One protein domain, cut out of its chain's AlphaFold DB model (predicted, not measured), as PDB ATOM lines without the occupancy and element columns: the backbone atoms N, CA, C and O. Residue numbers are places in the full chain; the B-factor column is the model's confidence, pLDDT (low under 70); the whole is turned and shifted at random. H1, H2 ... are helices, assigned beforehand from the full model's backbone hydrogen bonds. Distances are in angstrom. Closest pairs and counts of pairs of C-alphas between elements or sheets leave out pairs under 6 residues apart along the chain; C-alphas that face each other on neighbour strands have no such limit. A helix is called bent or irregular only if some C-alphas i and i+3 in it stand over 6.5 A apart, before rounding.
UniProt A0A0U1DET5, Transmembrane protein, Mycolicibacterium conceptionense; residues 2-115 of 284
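What this domain is: This is residues 2 to 115 of the 284 residues of the protein "Transmembrane protein" of Mycolicibacterium conceptionense (UniProt A0A0U1DET5). A long kinked helix, H5, runs through the middle of a loose, flat assembly, with H2 crossing its first part and H1 crossing its later part. Beyond the start of H5, the short helical hairpin of H3 and H4 makes a head at one end; at the other end H6 folds back from H5 as the second arm of a V, and residues 107 to 113 stick out past it. The printed part has 114 residues with seven named helices, H1 to H7 in order along the chain, and no named strand; the class is all helix. It is loose, with a radius of gyration of the C-alphas of 17.9 A, and spans 57 by 43 by 21 A.

Where its parts are: The longest helix, H5, covers residues 62 to 87 and measures 38.0 A, from C-alpha 62 at (219.822, 192.769, 194.234) to C-alpha 87 at (198.991, 217.073, 173.698). It has a kink of 43 degrees near residue 69, and it is irregular, but only just: C-alphas 78 and 81 are 7.0 A apart. H2 covers residues 21 to 37, 23.9 A, and H1 residues 2 to 14, 18.3 A, beginning with C-alpha 2 at (207.731, 211.071, 189.994). H3 covers residues 40 to 52, 18.6 A; H4 residues 54 to 60, 11.2 A; H6 residues 91 to 104, 19.7 A; H7 residues 109 to 115, 8.7 A. H1, H4 and H7 are irregular too, with C-alphas 9 and 12 7.0 A apart, 55 and 58 7.3 A, and 110 and 113 7.1 A.

How they stand to each other: H5 is the hub, touching three helices. With residues 73 to 84 it touches H1 at a steep tilt of 67 degrees, the closest C-alphas being those of Gly 10 and Ala 80, 3.6 A apart. With residues 62 to 73 it touches H2 at a steep tilt of 47 degrees, opposite ways; the closest C-alphas, of Ala 27 and Ala 69, are 3.6 A apart. H5 and H6 form a hairpin at a steep tilt of 39 degrees, closest at the C-alphas of Pro 81 and Val 91, 4.9 A. H1 and H6 touch at a shallow tilt of 30 degrees, closest at the C-alphas of Val 2 and Leu 102, 6.4 A. H2 and H3 touch only at the corner, about perpendicular at 89 degrees, closest at the C-alphas of Met 37 and Leu 43, 5.6 A. H3 and H4 form a hairpin, closest at the C-alphas of Ile 50 and Leu 56, 5.2 A; H4 and H5 meet only through their link. H7 touches no helix. In H3 and H6 every O i to N i+4 pair is within hydrogen-bond range, against 7 of 9 in H1, 12 of 13 in H2, 12 of 22 in H5, 0 of 3 in H4 and 1 of 3 in H7; of O i to N i+3 pairs, H4 has 3 of 4 and H7 1 of 4 within range.

The domain as a whole: The C-alphas farthest apart, of Ala 52 and Arg 88, are 57.2 A apart. The printed part has no cut and no long link; H1 to H2 is short and the others are tight. The mean pLDDT of the printed part is 92.5, and no printed residue is under 70.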
ATOM      1  N   VAL A   2     207.509 210.098 191.091       93.31
ATOM      2  CA  VAL A   2     207.731 211.071 189.994       93.31
ATOM      3  C   VAL A   2     208.615 210.527 188.867       93.31
ATOM      4  O   VAL A   2     208.206 210.567 187.711       93.31
ATOM      5  N   LEU A   3     209.773 209.940 189.197       92.81
ATOM      6  CA  LEU A   3     210.655 209.321 188.199       92.81
ATOM      7  C   LEU A   3     209.927 208.269 187.350       92.81
ATOM      8  O   LEU A   3     210.000 208.310 186.127       92.81
ATOM      9  N   LEU A   4     209.194 207.358 187.995       94.31
ATOM     10  CA  LEU A   4     208.446 206.310 187.298       94.31
ATOM     11  C   LEU A   4     207.349 206.894 186.403       94.31
ATOM     12  O   LEU A   4     207.155 206.402 185.299       94.31
ATOM     13  N   GLY A   5     206.681 207.967 186.839       95.00
ATOM     14  CA  GLY A   5     205.714 208.692 186.015       95.00
ATOM     15  C   GLY A   5     206.353 209.262 184.747       95.00
ATOM     16  O   GLY A   5     205.856 209.026 183.649       95.00
ATOM     17  N   ILE A   6     207.495 209.944 184.874       95.00
ATOM     18  CA  ILE A   6     208.236 210.502 183.729       95.00
ATOM     19  C   ILE A   6     208.690 209.389 182.772       95.00
ATOM     20  O   ILE A   6     208.486 209.492 181.563       95.00
ATOM     21  N   VAL A   7     209.244 208.299 183.306       95.94
ATOM     22  CA  VAL A   7     209.626 207.111 182.523       95.94
ATOM     23  C   VAL A   7     208.415 206.537 181.779       95.94
ATOM     24  O   VAL A   7     208.490 206.294 180.573       95.94
ATOM     25  N   ALA A   8     207.278 206.376 182.458       95.38
ATOM     26  CA  ALA A   8     206.053 205.852 181.860       95.38
ATOM     27  C   ALA A   8     205.536 206.741 180.716       95.38
ATOM     28  O   ALA A   8     205.128 206.216 179.679       95.38
ATOM     29  N   PHE A   9     205.617 208.070 180.843       94.19
ATOM     30  CA  PHE A   9     205.202 208.994 179.782       94.19
ATOM     31  C   PHE A   9     206.029 208.865 178.500       94.19
ATOM     32  O   PHE A   9     205.494 209.027 177.402       94.19
ATOM     33  N   GLY A  10     207.325 208.572 178.586       93.75
ATOM     34  CA  GLY A  10     208.145 208.399 177.385       93.75
ATOM     35  C   GLY A  10     208.167 206.981 176.822       93.75
ATOM     36  O   GLY A  10     208.540 206.786 175.662       93.75
ATOM     37  N   LEU A  11     207.696 205.989 177.582       94.69
ATOM     38  CA  LEU A  11     207.685 204.587 177.168       94.69
ATOM     39  C   LEU A  11     206.982 204.345 175.810       94.69
ATOM     40  O   LEU A  11     207.584 203.678 174.963       94.69
ATOM     41  N   PRO A  12     205.802 204.934 175.497       92.06
ATOM     42  CA  PRO A  12     205.154 204.760 174.192       92.06
ATOM     43  C   PRO A  12     206.011 205.217 173.006       92.06
ATOM     44  O   PRO A  12     205.884 204.692 171.897       92.06
ATOM     45  N   ARG A  13     206.875 206.217 173.215       91.38
ATOM     46  CA  ARG A  13     207.766 206.752 172.183       91.38
ATOM     47  C   ARG A  13     209.002 205.877 172.015       91.38
ATOM     48  O   ARG A  13     209.372 205.596 170.874       91.38
ATOM     49  N   VAL A  14     209.604 205.435 173.119       92.62
ATOM     50  CA  VAL A  14     210.827 204.614 173.103       92.62
ATOM     51  C   VAL A  14     210.557 203.191 172.637       92.62
ATOM     52  O   VAL A  14     211.349 202.665 171.864       92.62
ATOM     53  N   LEU A  15     209.411 202.598 172.988       93.06
ATOM     54  CA  LEU A  15     209.020 201.263 172.512       93.06
ATOM     55  C   LEU A  15     208.914 201.177 170.982       93.06
ATOM     56  O   LEU A  15     209.108 200.113 170.402       93.06
ATOM     57  N   ARG A  16     208.639 202.300 170.307       92.00
ATOM     58  CA  ARG A  16     208.605 202.371 168.835       92.00
ATOM     59  C   ARG A  16     209.998 202.430 168.207       92.00
ATOM     60  O   ARG A  16     210.120 202.286 166.993       92.00
ATOM     61  N   ASN A  17     211.043 202.653 169.002       91.06
ATOM     62  CA  ASN A  17     212.424 202.655 168.549       91.06
ATOM     63  C   ASN A  17     213.058 201.281 168.801       91.06
ATOM     64  O   ASN A  17     213.448 200.960 169.922       91.06
ATOM     65  N   ARG A  18     213.223 200.489 167.733       90.69
ATOM     66  CA  ARG A  18     213.817 199.143 167.811       90.69
ATOM     67  C   ARG A  18     215.208 199.129 168.454       90.69
ATOM     68  O   ARG A  18     215.532 198.165 169.135       90.69
ATOM     69  N   ALA A  19     215.996 200.194 168.298       89.56
ATOM     70  CA  ALA A  19     217.326 200.286 168.902       89.56
ATOM     71  C   ALA A  19     217.289 200.421 170.437       89.56
ATOM     72  O   ALA A  19     218.263 200.089 171.102       89.56
ATOM     73  N   ALA A  20     216.174 200.889 171.008       92.19
ATOM     74  CA  ALA A  20     216.024 201.070 172.450       92.19
ATOM     75  C   ALA A  20     215.395 199.857 173.157       92.19
ATOM     76  O   ALA A  20     215.529 199.726 174.372       92.19
ATOM     77  N   VAL A  21     214.741 198.954 172.414       92.94
ATOM     78  CA  VAL A  21     214.068 197.768 172.972       92.94
ATOM     79  C   VAL A  21     215.002 196.912 173.839       92.94
ATOM     80  O   VAL A  21     214.593 196.599 174.955       92.94
ATOM     81  N   PRO A  22     216.250 196.587 173.436       95.19
ATOM     82  CA  PRO A  22     217.144 195.799 174.288       95.19
ATOM     83  C   PRO A  22     217.425 196.456 175.646       95.19
ATOM     84  O   PRO A  22     217.488 195.769 176.660       95.19
ATOM     85  N   LEU A  23     217.534 197.788 175.688       95.56
ATOM     86  CA  LEU A  23     217.774 198.541 176.925       95.56
ATOM     87  C   LEU A  23     216.526 198.606 177.813       95.56
ATOM     88  O   LEU A  23     216.643 198.601 179.035       95.56
ATOM     89  N   LEU A  24     215.330 198.628 177.216       95.62
ATOM     90  CA  LEU A  24     214.070 198.516 177.957       95.62
ATOM     91  C   LEU A  24     213.861 197.106 178.519       95.62
ATOM     92  O   LEU A  24     213.421 196.968 179.657       95.62
ATOM     93  N   VAL A  25     214.206 196.065 177.753       96.31
ATOM     94  CA  VAL A  25     214.188 194.673 178.228       96.31
ATOM     95  C   VAL A  25     215.172 194.506 179.378       96.31
ATOM     96  O   VAL A  25     214.786 193.994 180.423       96.31
ATOM     97  N   LEU A  26     216.406 195.002 179.226       97.12
ATOM     98  CA  LEU A  26     217.395 195.002 180.301       97.12
ATOM     99  C   LEU A  26     216.855 195.709 181.546       97.12
ATOM    100  O   LEU A  26     216.989 195.170 182.636       97.12
ATOM    101  N   ALA A  27     216.195 196.859 181.394       96.75
ATOM    102  CA  ALA A  27     215.591 197.565 182.517       96.75
ATOM    103  C   ALA A  27     214.470 196.778 183.200       96.75
ATOM    104  O   ALA A  27     214.438 196.711 184.427       96.75
ATOM    105  N   GLY A  28     213.590 196.137 182.430       96.31
ATOM    106  CA  GLY A  28     212.558 195.257 182.976       96.31
ATOM    107  C   GLY A  28     213.164 194.086 183.749       96.31
ATOM    108  O   GLY A  28     212.815 193.866 184.904       96.31
ATOM    109  N   VAL A  29     214.124 193.383 183.148       97.19
ATOM    110  CA  VAL A  29     214.831 192.247 183.762       97.19
ATOM    111  C   VAL A  29     215.570 192.675 185.035       97.19
ATOM    112  O   VAL A  29     215.431 192.026 186.070       97.19
ATOM    113  N   ALA A  30     216.291 193.796 184.984       96.38
ATOM    114  CA  ALA A  30     217.061 194.352 186.094       96.38
ATOM    115  C   ALA A  30     216.199 194.770 187.293       96.38
ATOM    116  O   ALA A  30     216.715 194.852 188.401       96.38
ATOM    117  N   VAL A  31     214.904 195.025 187.102       95.62
ATOM    118  CA  VAL A  31     213.965 195.335 188.193       95.62
ATOM    119  C   VAL A  31     213.221 194.082 188.647       95.62
ATOM    120  O   VAL A  31     213.150 193.803 189.842       95.62
ATOM    121  N   VAL A  32     212.680 193.311 187.700       96.75
ATOM    122  CA  VAL A  32     211.817 192.157 187.984       96.75
ATOM    123  C   VAL A  32     212.597 191.019 188.633       96.75
ATOM    124  O   VAL A  32     212.094 190.436 189.589       96.75
ATOM    125  N   ILE A  33     213.814 190.711 188.169       95.50
ATOM    126  CA  ILE A  33     214.605 189.615 188.746       95.50
ATOM    127  C   ILE A  33     214.969 189.912 190.210       95.50
ATOM    128  O   ILE A  33     214.618 189.093 191.060       95.50
ATOM    129  N   PRO A  34     215.574 191.067 190.567       94.94
ATOM    130  CA  PRO A  34     215.835 191.384 191.971       94.94
ATOM    131  C   PRO A  34     214.569 191.446 192.832       94.94
ATOM    132  O   PRO A  34     214.590 190.983 193.970       94.94
ATOM    133  N   ALA A  35     213.455 191.954 192.296       94.56
ATOM    134  CA  ALA A  35     212.179 191.956 193.011       94.56
ATOM    135  C   ALA A  35     211.668 190.529 193.285       94.56
ATOM    136  O   ALA A  35     211.231 190.237 194.395       94.56
ATOM    137  N   ALA A  36     211.771 189.622 192.307       95.62
ATOM    138  CA  ALA A  36     211.425 188.214 192.480       95.62
ATOM    139  C   ALA A  36     212.360 187.517 193.483       95.62
ATOM    140  O   ALA A  36     211.896 186.751 194.325       95.62
ATOM    141  N   MET A  37     213.659 187.825 193.451       94.62
ATOM    142  CA  MET A  37     214.648 187.319 194.412       94.62
ATOM    143  C   MET A  37     214.384 187.783 195.848       94.62
ATOM    144  O   MET A  37     214.737 187.072 196.780       94.62
ATOM    145  N   ALA A  38     213.744 188.939 196.035       93.75
ATOM    146  CA  ALA A  38     213.367 189.450 197.351       93.75
ATOM    147  C   ALA A  38     212.107 188.780 197.942       93.75
ATOM    148  O   ALA A  38     211.734 189.065 199.078       93.75
ATOM    149  N   THR A  39     211.438 187.893 197.197       95.81
ATOM    150  CA  THR A  39     210.323 187.082 197.718       95.81
ATOM    151  C   THR A  39     210.837 185.911 198.561       95.81
ATOM    152  O   THR A  39     211.988 185.507 198.424       95.81
ATOM    153  N   GLY A  40     209.985 185.303 199.395       96.00
ATOM    154  CA  GLY A  40     210.358 184.126 200.199       96.00
ATOM    155  C   GLY A  40     211.009 182.989 199.383       96.00
ATOM    156  O   GLY A  40     212.122 182.579 199.716       96.00
ATOM    157  N   PRO A  41     210.386 182.516 198.282       96.75
ATOM    158  CA  PRO A  41     211.000 181.524 197.396       96.75
ATOM    159  C   PRO A  41     212.291 182.016 196.728       96.75
ATOM    160  O   PRO A  41     213.244 181.252 196.587       96.75
ATOM    161  N   GLY A  42     212.335 183.294 196.339       94.88
ATOM    162  CA  GLY A  42     213.516 183.913 195.742       94.88
ATOM    163  C   GLY A  42     214.720 183.906 196.684       94.88
ATOM    164  O   GLY A  42     215.807 183.498 196.281       94.88
ATOM    165  N   LEU A  43     214.512 184.267 197.951       94.88
ATOM    166  CA  LEU A  43     215.551 184.260 198.978       94.88
ATOM    167  C   LEU A  43     216.083 182.845 199.219       94.88
ATOM    168  O   LEU A  43     217.298 182.658 199.242       94.88
ATOM    169  N   ALA A  44     215.195 181.849 199.317       95.50
ATOM    170  CA  ALA A  44     215.590 180.450 199.483       95.50
ATOM    171  C   ALA A  44     216.432 179.942 198.296       95.50
ATOM    172  O   ALA A  44     217.443 179.265 198.488       95.50
ATOM    173  N   PHE A  45     216.055 180.306 197.065       94.25
ATOM    174  CA  PHE A  45     216.815 179.959 195.864       94.25
ATOM    175  C   PHE A  45     218.200 180.623 195.837       94.25
ATOM    176  O   PHE A  45     219.204 179.961 195.565       94.25
ATOM    177  N   VAL A  46     218.268 181.924 196.135       93.88
ATOM    178  CA  VAL A  46     219.530 182.680 196.181       93.88
ATOM    179  C   VAL A  46     220.451 182.117 197.257       93.88
ATOM    180  O   VAL A  46     221.632 181.903 197.000       93.88
ATOM    181  N   GLU A  47     219.916 181.807 198.436       93.25
ATOM    182  CA  GLU A  47     220.670 181.183 199.519       93.25
ATOM    183  C   GLU A  47     221.232 179.814 199.114       93.25
ATOM    184  O   GLU A  47     222.432 179.577 199.276       93.25
ATOM    185  N   ALA A  48     220.402 178.932 198.549       94.31
ATOM    186  CA  ALA A  48     220.844 177.620 198.073       94.31
ATOM    187  C   ALA A  48     221.950 177.747 197.012       94.31
ATOM    188  O   ALA A  48     222.951 177.030 197.059       94.31
ATOM    189  N   THR A  49     221.804 178.711 196.101       93.44
ATOM    190  CA  THR A  49     222.773 178.990 195.037       93.44
ATOM    191  C   THR A  49     224.112 179.474 195.595       93.44
ATOM    192  O   THR A  49     225.157 178.960 195.204       93.44
ATOM    193  N   ILE A  50     224.100 180.421 196.537       92.88
ATOM    194  CA  ILE A  50     225.321 180.951 197.165       92.88
ATOM    195  C   ILE A  50     226.030 179.866 197.983       92.88
ATOM    196  O   ILE A  50     227.255 179.779 197.954       92.88
ATOM    197  N   ARG A  51     225.278 179.008 198.685       90.69
ATOM    198  CA  ARG A  51     225.853 177.872 199.422       90.69
ATOM    199  C   ARG A  51     226.520 176.857 198.489       90.69
ATOM    200  O   ARG A  51     227.564 176.321 198.843       90.69
ATOM    201  N   ALA A  52     225.935 176.600 197.317       93.88
ATOM    202  CA  ALA A  52     226.493 175.676 196.328       93.88
ATOM    203  C   ALA A  52     227.702 176.264 195.581       93.88
ATOM    204  O   ALA A  52     228.656 175.547 195.282       93.88
ATOM    205  N   VAL A  53     227.671 177.567 195.285       92.38
ATOM    206  CA  VAL A  53     228.727 178.282 194.560       92.38
ATOM    207  C   VAL A  53     229.081 179.561 195.330       92.38
ATOM    208  O   VAL A  53     228.487 180.613 195.078       92.38
ATOM    209  N   PRO A  54     230.080 179.510 196.237       76.81
ATOM    210  CA  PRO A  54     230.427 180.633 197.117       76.81
ATOM    211  C   PRO A  54     230.715 181.961 196.393       76.81
ATOM    212  O   PRO A  54     230.453 183.034 196.932       76.81
ATOM    213  N   GLY A  55     231.176 181.911 195.137       81.31
ATOM    214  CA  GLY A  55     231.429 183.098 194.309       81.31
ATOM    215  C   GLY A  55     230.176 183.870 193.866       81.31
ATOM    216  O   GLY A  55     230.291 184.999 193.394       81.31
ATOM    217  N   LEU A  56     228.972 183.309 194.031       87.00
ATOM    218  CA  LEU A  56     227.714 183.966 193.653       87.00
ATOM    219  C   LEU A  56     227.141 184.872 194.750       87.00
ATOM    220  O   LEU A  56     226.047 185.408 194.589       87.00
ATOM    221  N   GLY A  57     227.890 185.127 195.830       84.06
ATOM    222  CA  GLY A  57     227.497 186.069 196.885       84.06
ATOM    223  C   GLY A  57     227.137 187.472 196.371       84.06
ATOM    224  O   GLY A  57     226.273 188.127 196.945       84.06
ATOM    225  N   VAL A  58     227.702 187.903 195.235       85.88
ATOM    226  CA  VAL A  58     227.370 189.180 194.568       85.88
ATOM    227  C   VAL A  58     225.901 189.280 194.128       85.88
ATOM    228  O   VAL A  58     225.351 190.376 194.016       85.88
ATOM    229  N   VAL A  59     225.243 188.141 193.897       88.88
ATOM    230  CA  VAL A  59     223.831 188.071 193.498       88.88
ATOM    231  C   VAL A  59     222.915 188.467 194.660       88.88
ATOM    232  O   VAL A  59     221.836 189.002 194.429       88.88
ATOM    233  N   ARG A  60     223.367 188.301 195.911       88.50
ATOM    234  CA  ARG A  60     222.622 188.708 197.114       88.50
ATOM    235  C   ARG A  60     222.253 190.194 197.106       88.50
ATOM    236  O   ARG A  60     221.188 190.563 197.591       88.50
ATOM    237  N   ASP A  61     223.116 191.034 196.544       89.31
ATOM    238  CA  ASP A  61     222.939 192.482 196.473       89.31
ATOM    239  C   ASP A  61     222.073 192.887 195.272       89.31
ATOM    240  O   ASP A  61     222.536 193.529 194.325       89.31
ATOM    241  N   GLY A  62     220.788 192.519 195.310       86.50
ATOM    242  CA  GLY A  62     219.822 192.769 194.234       86.50
ATOM    243  C   GLY A  62     219.803 194.224 193.741       86.50
ATOM    244  O   GLY A  62     219.726 194.473 192.539       86.50
ATOM    245  N   GLN A  63     219.977 195.191 194.647       88.44
ATOM    246  CA  GLN A  63     220.032 196.621 194.329       88.44
ATOM    247  C   GLN A  63     221.150 196.999 193.342       88.44
ATOM    248  O   GLN A  63     220.973 197.929 192.556       88.44
ATOM    249  N   LYS A  64     222.281 196.275 193.331       91.38
ATOM    250  CA  LYS A  64     223.375 196.522 192.372       91.38
ATOM    251  C   LYS A  64     222.935 196.204 190.947       91.38
ATOM    252  O   LYS A  64     223.303 196.909 190.013       91.38
ATOM    253  N   TRP A  65     222.103 195.180 190.788       92.19
ATOM    254  CA  TRP A  65     221.581 194.750 189.494       92.19
ATOM    255  C   TRP A  65     220.488 195.684 188.979       92.19
ATOM    256  O   TRP A  65     220.448 195.954 187.780       92.19
ATOM    257  N   VAL A  66     219.684 196.274 189.872       94.75
ATOM    258  CA  VAL A  66     218.679 197.297 189.516       94.75
ATOM    259  C   VAL A  66     219.312 198.506 188.819       94.75
ATOM    260  O   VAL A  66     218.682 199.108 187.948       94.75
ATOM    261  N   ALA A  67     220.577 198.831 189.111       93.81
ATOM    262  CA  ALA A  67     221.294 199.912 188.433       93.81
ATOM    263  C   ALA A  67     221.369 199.726 186.902       93.81
ATOM    264  O   ALA A  67     221.417 200.712 186.164       93.81
ATOM    265  N   LEU A  68     221.296 198.487 186.399       94.94
ATOM    266  CA  LEU A  68     221.267 198.189 184.962       94.94
ATOM    267  C   LEU A  68     219.985 198.674 184.264       94.94
ATOM    268  O   LEU A  68     219.952 198.740 183.037       94.94
ATOM    269  N   ALA A  69     218.950 199.069 185.013       96.38
ATOM    270  CA  ALA A  69     217.755 199.692 184.451       96.38
ATOM    271  C   ALA A  69     217.957 201.146 184.015       96.38
ATOM    272  O   ALA A  69     217.179 201.661 183.205       96.38
ATOM    273  N   MET A  70     219.017 201.801 184.498       95.38
ATOM    274  CA  MET A  70     219.247 203.226 184.272       95.38
ATOM    275  C   MET A  70     219.282 203.636 182.794       95.38
ATOM    276  O   MET A  70     218.604 204.607 182.462       95.38
ATOM    277  N   PRO A  71     219.969 202.934 181.869       94.19
ATOM    278  CA  PRO A  71     219.957 203.314 180.456       94.19
ATOM    279  C   PRO A  71     218.548 203.327 179.847       94.19
ATOM    280  O   PRO A  71     218.187 204.265 179.136       94.19
ATOM    281  N   GLY A  72     217.722 202.322 180.162       96.31
ATOM    282  CA  GLY A  72     216.330 202.260 179.709       96.31
ATOM    283  C   GLY A  72     215.478 203.379 180.310       96.31
ATOM    284  O   GLY A  72     214.724 204.033 179.589       96.31
ATOM    285  N   TYR A  73     215.645 203.652 181.608       96.44
ATOM    286  CA  TYR A  73     214.953 204.743 182.299       96.44
ATOM    287  C   TYR A  73     215.322 206.109 181.730       96.44
ATOM    288  O   TYR A  73     214.433 206.923 181.500       96.44
ATOM    289  N   VAL A  74     216.602 206.356 181.450       95.62
ATOM    290  CA  VAL A  74     217.075 207.619 180.869       95.62
ATOM    291  C   VAL A  74     216.486 207.830 179.478       95.62
ATOM    292  O   VAL A  74     215.963 208.907 179.204       95.62
ATOM    293  N   LEU A  75     216.504 206.809 178.613       95.50
ATOM    294  CA  LEU A  75     215.911 206.910 177.276       95.50
ATOM    295  C   LEU A  75     214.404 207.164 177.338       95.50
ATOM    296  O   LEU A  75     213.897 208.026 176.620       95.50
ATOM    297  N   ALA A  76     213.693 206.431 178.198       96.12
ATOM    298  CA  ALA A  76     212.266 206.624 178.419       96.12
ATOM    299  C   ALA A  76     211.981 208.036 178.942       96.12
ATOM    300  O   ALA A  76     211.214 208.765 178.327       96.12
ATOM    301  N   ALA A  77     212.660 208.486 179.993       95.56
ATOM    302  CA  ALA A  77     212.475 209.827 180.533       95.56
ATOM    303  C   ALA A  77     212.775 210.930 179.500       95.56
ATOM    304  O   ALA A  77     211.996 211.873 179.366       95.56
ATOM    305  N   ALA A  78     213.843 210.787 178.707       94.06
ATOM    306  CA  ALA A  78     214.210 211.738 177.657       94.06
ATOM    307  C   ALA A  78     213.164 211.834 176.531       94.06
ATOM    308  O   ALA A  78     213.036 212.874 175.889       94.06
ATOM    309  N   ALA A  79     212.394 210.769 176.300       94.69
ATOM    310  CA  ALA A  79     211.329 210.745 175.303       94.69
ATOM    311  C   ALA A  79     209.977 211.254 175.830       94.69
ATOM    312  O   ALA A  79     209.044 211.428 175.042       94.69
ATOM    313  N   ALA A  80     209.835 211.495 177.138       94.69
ATOM    314  CA  ALA A  80     208.580 211.965 177.721       94.69
ATOM    315  C   ALA A  80     208.101 213.310 177.128       94.69
ATOM    316  O   ALA A  80     206.926 213.391 176.752       94.69
ATOM    317  N   PRO A  81     208.962 214.332 176.929       94.50
ATOM    318  CA  PRO A  81     208.563 215.579 176.271       94.50
ATOM    319  C   PRO A  81     208.023 215.381 174.845       94.50
ATOM    320  O   PRO A  81     207.048 216.020 174.453       94.50
ATOM    321  N   ASP A  82     208.605 214.452 174.082       91.62
ATOM    322  CA  ASP A  82     208.143 214.110 172.731       91.62
ATOM    323  C   ASP A  82     206.753 213.463 172.735       91.62
ATOM    324  O   ASP A  82     205.957 213.684 171.813       91.62
ATOM    325  N   THR A  83     206.440 212.661 173.758       90.44
ATOM    326  CA  THR A  83     205.090 212.116 173.940       90.44
ATOM    327  C   THR A  83     204.098 213.235 174.254       90.44
ATOM    328  O   THR A  83     203.047 213.309 173.613       90.44
ATOM    329  N   LEU A  84     204.445 214.139 175.177       89.31
ATOM    330  CA  LEU A  84     203.588 215.258 175.594       89.31
ATOM    331  C   LEU A  84     203.369 216.297 174.486       89.31
ATOM    332  O   LEU A  84     202.323 216.945 174.457       89.31
ATOM    333  N   ARG A  85     204.275 216.391 173.507       90.38
ATOM    334  CA  ARG A  85     204.078 217.219 172.307       90.38
ATOM    335  C   ARG A  85     202.783 216.885 171.561       90.38
ATOM    336  O   ARG A  85     202.171 217.771 170.969       90.38
ATOM    337  N   ARG A  86     202.320 215.626 171.606       87.19
ATOM    338  CA  ARG A  86     201.029 215.215 171.010       87.19
ATOM    339  C   ARG A  86     199.829 215.896 171.672       87.19
ATOM    340  O   ARG A  86     198.806 216.068 171.021       87.19
ATOM    341  N   LEU A  87     199.977 216.317 172.926       87.44
ATOM    342  CA  LEU A  87     198.991 217.073 173.698       87.44
ATOM    343  C   LEU A  87     199.170 218.593 173.540       87.44
ATOM    344  O   LEU A  87     198.633 219.358 174.332       87.44
ATOM    345  N   ARG A  88     199.932 219.037 172.526       89.94
ATOM    346  CA  ARG A  88     200.251 220.449 172.244       89.94
ATOM    347  C   ARG A  88     201.045 221.157 173.350       89.94
ATOM    348  O   ARG A  88     201.104 222.382 173.367       89.94
ATOM    349  N   VAL A  89     201.701 220.405 174.236       89.31
ATOM    350  CA  VAL A  89     202.615 220.979 175.232       89.31
ATOM    351  C   VAL A  89     203.990 221.214 174.586       89.31
ATOM    352  O   VAL A  89     204.508 220.309 173.923       89.31
ATOM    353  N   PRO A  90     204.612 222.399 174.746       93.88
ATOM    354  CA  PRO A  90     205.955 222.653 174.232       93.88
ATOM    355  C   PRO A  90     206.994 221.712 174.852       93.88
ATOM    356  O   PRO A  90     207.059 221.570 176.071       93.88
ATOM    357  N   VAL A  91     207.865 221.130 174.020       92.62
ATOM    358  CA  VAL A  91     208.903 220.167 174.446       92.62
ATOM    359  C   VAL A  91     209.793 220.743 175.549       92.62
ATOM    360  O   VAL A  91     210.023 220.083 176.559       92.62
ATOM    361  N   ALA A  92     210.245 221.991 175.387       93.62
ATOM    362  CA  ALA A  92     211.080 222.664 176.379       93.62
ATOM    363  C   ALA A  92     210.357 222.838 177.724       93.62
ATOM    364  O   ALA A  92     210.953 222.601 178.770       93.62
ATOM    365  N   ALA A  93     209.063 223.177 177.702       93.81
ATOM    366  CA  ALA A  93     208.260 223.316 178.913       93.81
ATOM    367  C   ALA A  93     208.050 221.961 179.605       93.81
ATOM    368  O   ALA A  93     208.263 221.853 180.809       93.81
ATOM    369  N   SER A  94     207.708 220.905 178.858       92.94
ATOM    370  CA  SER A  94     207.580 219.550 179.414       92.94
ATOM    371  C   SER A  94     208.888 219.043 180.018       92.94
ATOM    372  O   SER A  94     208.869 218.453 181.096       92.94
ATOM    373  N   ALA A  95     210.019 219.284 179.350       94.38
ATOM    374  CA  ALA A  95     211.336 218.926 179.866       94.38
ATOM    375  C   ALA A  95     211.657 219.699 181.153       94.38
ATOM    376  O   ALA A  95     212.015 219.084 182.153       94.38
ATOM    377  N   ALA A  96     211.454 221.022 181.158       95.44
ATOM    378  CA  ALA A  96     211.685 221.864 182.328       95.44
ATOM    379  C   ALA A  96     210.828 221.431 183.527       95.44
ATOM    380  O   ALA A  96     211.355 221.278 184.626       95.44
ATOM    381  N   VAL A  97     209.536 221.155 183.315       95.31
ATOM    382  CA  VAL A  97     208.631 220.655 184.364       95.31
ATOM    383  C   VAL A  97     209.061 219.275 184.856       95.31
ATOM    384  O   VAL A  97     209.079 219.046 186.061       95.31
ATOM    385  N   GLY A  98     209.446 218.362 183.960       94.31
ATOM    386  CA  GLY A  98     209.953 217.042 184.341       94.31
ATOM    387  C   GLY A  98     211.216 217.130 185.203       94.31
ATOM    388  O   GLY A  98     211.292 216.492 186.252       94.31
ATOM    389  N   CYS A  99     212.179 217.967 184.805       93.88
ATOM    390  CA  CYS A  99     213.385 218.240 185.585       93.88
ATOM    391  C   CYS A  99     213.054 218.872 186.943       93.88
ATOM    392  O   CYS A  99     213.532 218.392 187.968       93.88
ATOM    393  N   ALA A 100     212.201 219.900 186.967       94.38
ATOM    394  CA  ALA A 100     211.785 220.563 188.197       94.38
ATOM    395  C   ALA A 100     211.073 219.596 189.154       94.38
ATOM    396  O   ALA A 100     211.374 219.581 190.343       94.38
ATOM    397  N   ALA A 101     210.188 218.735 188.642       94.44
ATOM    398  CA  ALA A 101     209.490 217.732 189.439       94.44
ATOM    399  C   ALA A 101     210.448 216.690 190.037       94.44
ATOM    400  O   ALA A 101     210.263 216.290 191.184       94.44
ATOM    401  N   LEU A 102     211.476 216.257 189.292       92.31
ATOM    402  CA  LEU A 102     212.513 215.356 189.814       92.31
ATOM    403  C   LEU A 102     213.324 216.005 190.938       92.31
ATOM    404  O   LEU A 102     213.557 215.366 191.958       92.31
ATOM    405  N   ILE A 103     213.721 217.268 190.764       91.31
ATOM    406  CA  ILE A 103     214.463 218.019 191.784       91.31
ATOM    407  C   ILE A 103     213.593 218.229 193.031       91.31
ATOM    408  O   ILE A 103     214.056 218.021 194.148       91.31
ATOM    409  N   ALA A 104     212.314 218.571 192.850       92.62
ATOM    410  CA  ALA A 104     211.387 218.846 193.945       92.62
ATOM    411  C   ALA A 104     211.147 217.642 194.874       92.62
ATOM    412  O   ALA A 104     210.822 217.837 196.042       92.62
ATOM    413  N   VAL A 105     211.316 216.408 194.383       92.44
ATOM    414  CA  VAL A 105     211.188 215.188 195.205       92.44
ATOM    415  C   VAL A 105     212.507 214.674 195.778       92.44
ATOM    416  O   VAL A 105     212.509 213.626 196.419       92.44
ATOM    417  N   LEU A 106     213.613 215.389 195.555       90.88
ATOM    418  CA  LEU A 106     214.946 215.073 196.080       90.88
ATOM    419  C   LEU A 106     215.563 216.280 196.824       90.88
ATOM    420  O   LEU A 106     216.710 216.648 196.548       90.88
ATOM    421  N   PRO A 107     214.822 216.952 197.733       86.94
ATOM    422  CA  PRO A 107     215.298 218.180 198.374       86.94
ATOM    423  C   PRO A 107     216.510 217.943 199.285       86.94
ATOM    424  O   PRO A 107     217.356 218.819 199.444       86.94
ATOM    425  N   ASP A 108     216.619 216.749 199.859       86.19
ATOM    426  CA  ASP A 108     217.746 216.317 200.675       86.19
ATOM    427  C   ASP A 108     219.037 216.209 199.852       86.19
ATOM    428  O   ASP A 108     220.090 216.678 200.288       86.19
ATOM    429  N   LEU A 109     218.977 215.671 198.633       85.56
ATOM    430  CA  LEU A 109     220.152 215.545 197.769       85.56
ATOM    431  C   LEU A 109     220.756 216.898 197.371       85.56
ATOM    432  O   LEU A 109     221.971 216.971 197.184       85.56
ATOM    433  N   ALA A 110     219.954 217.967 197.297       81.88
ATOM    434  CA  ALA A 110     220.417 219.298 196.891       81.88
ATOM    435  C   ALA A 110     221.510 219.879 197.813       81.88
ATOM    436  O   ALA A 110     222.367 220.624 197.344       81.88
ATOM    437  N   TRP A 111     221.525 219.489 199.095       83.75
ATOM    438  CA  TRP A 111     222.535 219.901 200.081       83.75
ATOM    439  C   TRP A 111     223.315 218.722 200.663       83.75
ATOM    440  O   TRP A 111     223.666 218.714 201.838       83.75
ATOM    441  N   GLY A 112     223.583 217.691 199.865       83.56
ATOM    442  CA  GLY A 112     224.389 216.565 200.323       83.56
ATOM    443  C   GLY A 112     223.683 215.719 201.384       83.56
ATOM    444  O   GLY A 112     224.195 215.533 202.489       83.56
ATOM    445  N   VAL A 113     222.490 215.229 201.033       90.12
ATOM    446  CA  VAL A 113     221.597 214.443 201.904       90.12
ATOM    447  C   VAL A 113     221.214 215.237 203.159       90.12
ATOM    448  O   VAL A 113     221.404 214.789 204.281       90.12
ATOM    449  N   GLY A 114     220.739 216.470 202.987       88.62
ATOM    450  CA  GLY A 114     220.333 217.334 204.098       88.62
ATOM    451  C   GLY A 114     221.508 217.778 204.975       88.62
ATOM    452  O   GLY A 114     221.404 217.773 206.201       88.62
ATOM    453  N   ASN A 115     222.630 218.153 204.353       87.38
ATOM    454  CA  ASN A 115     223.870 218.587 205.002       87.38
ATOM    455  C   ASN A 115     224.537 217.494 205.862       87.38
ATOM    456  O   ASN A 115     225.216 217.805 206.846       87.38
TER     457      ASN A 115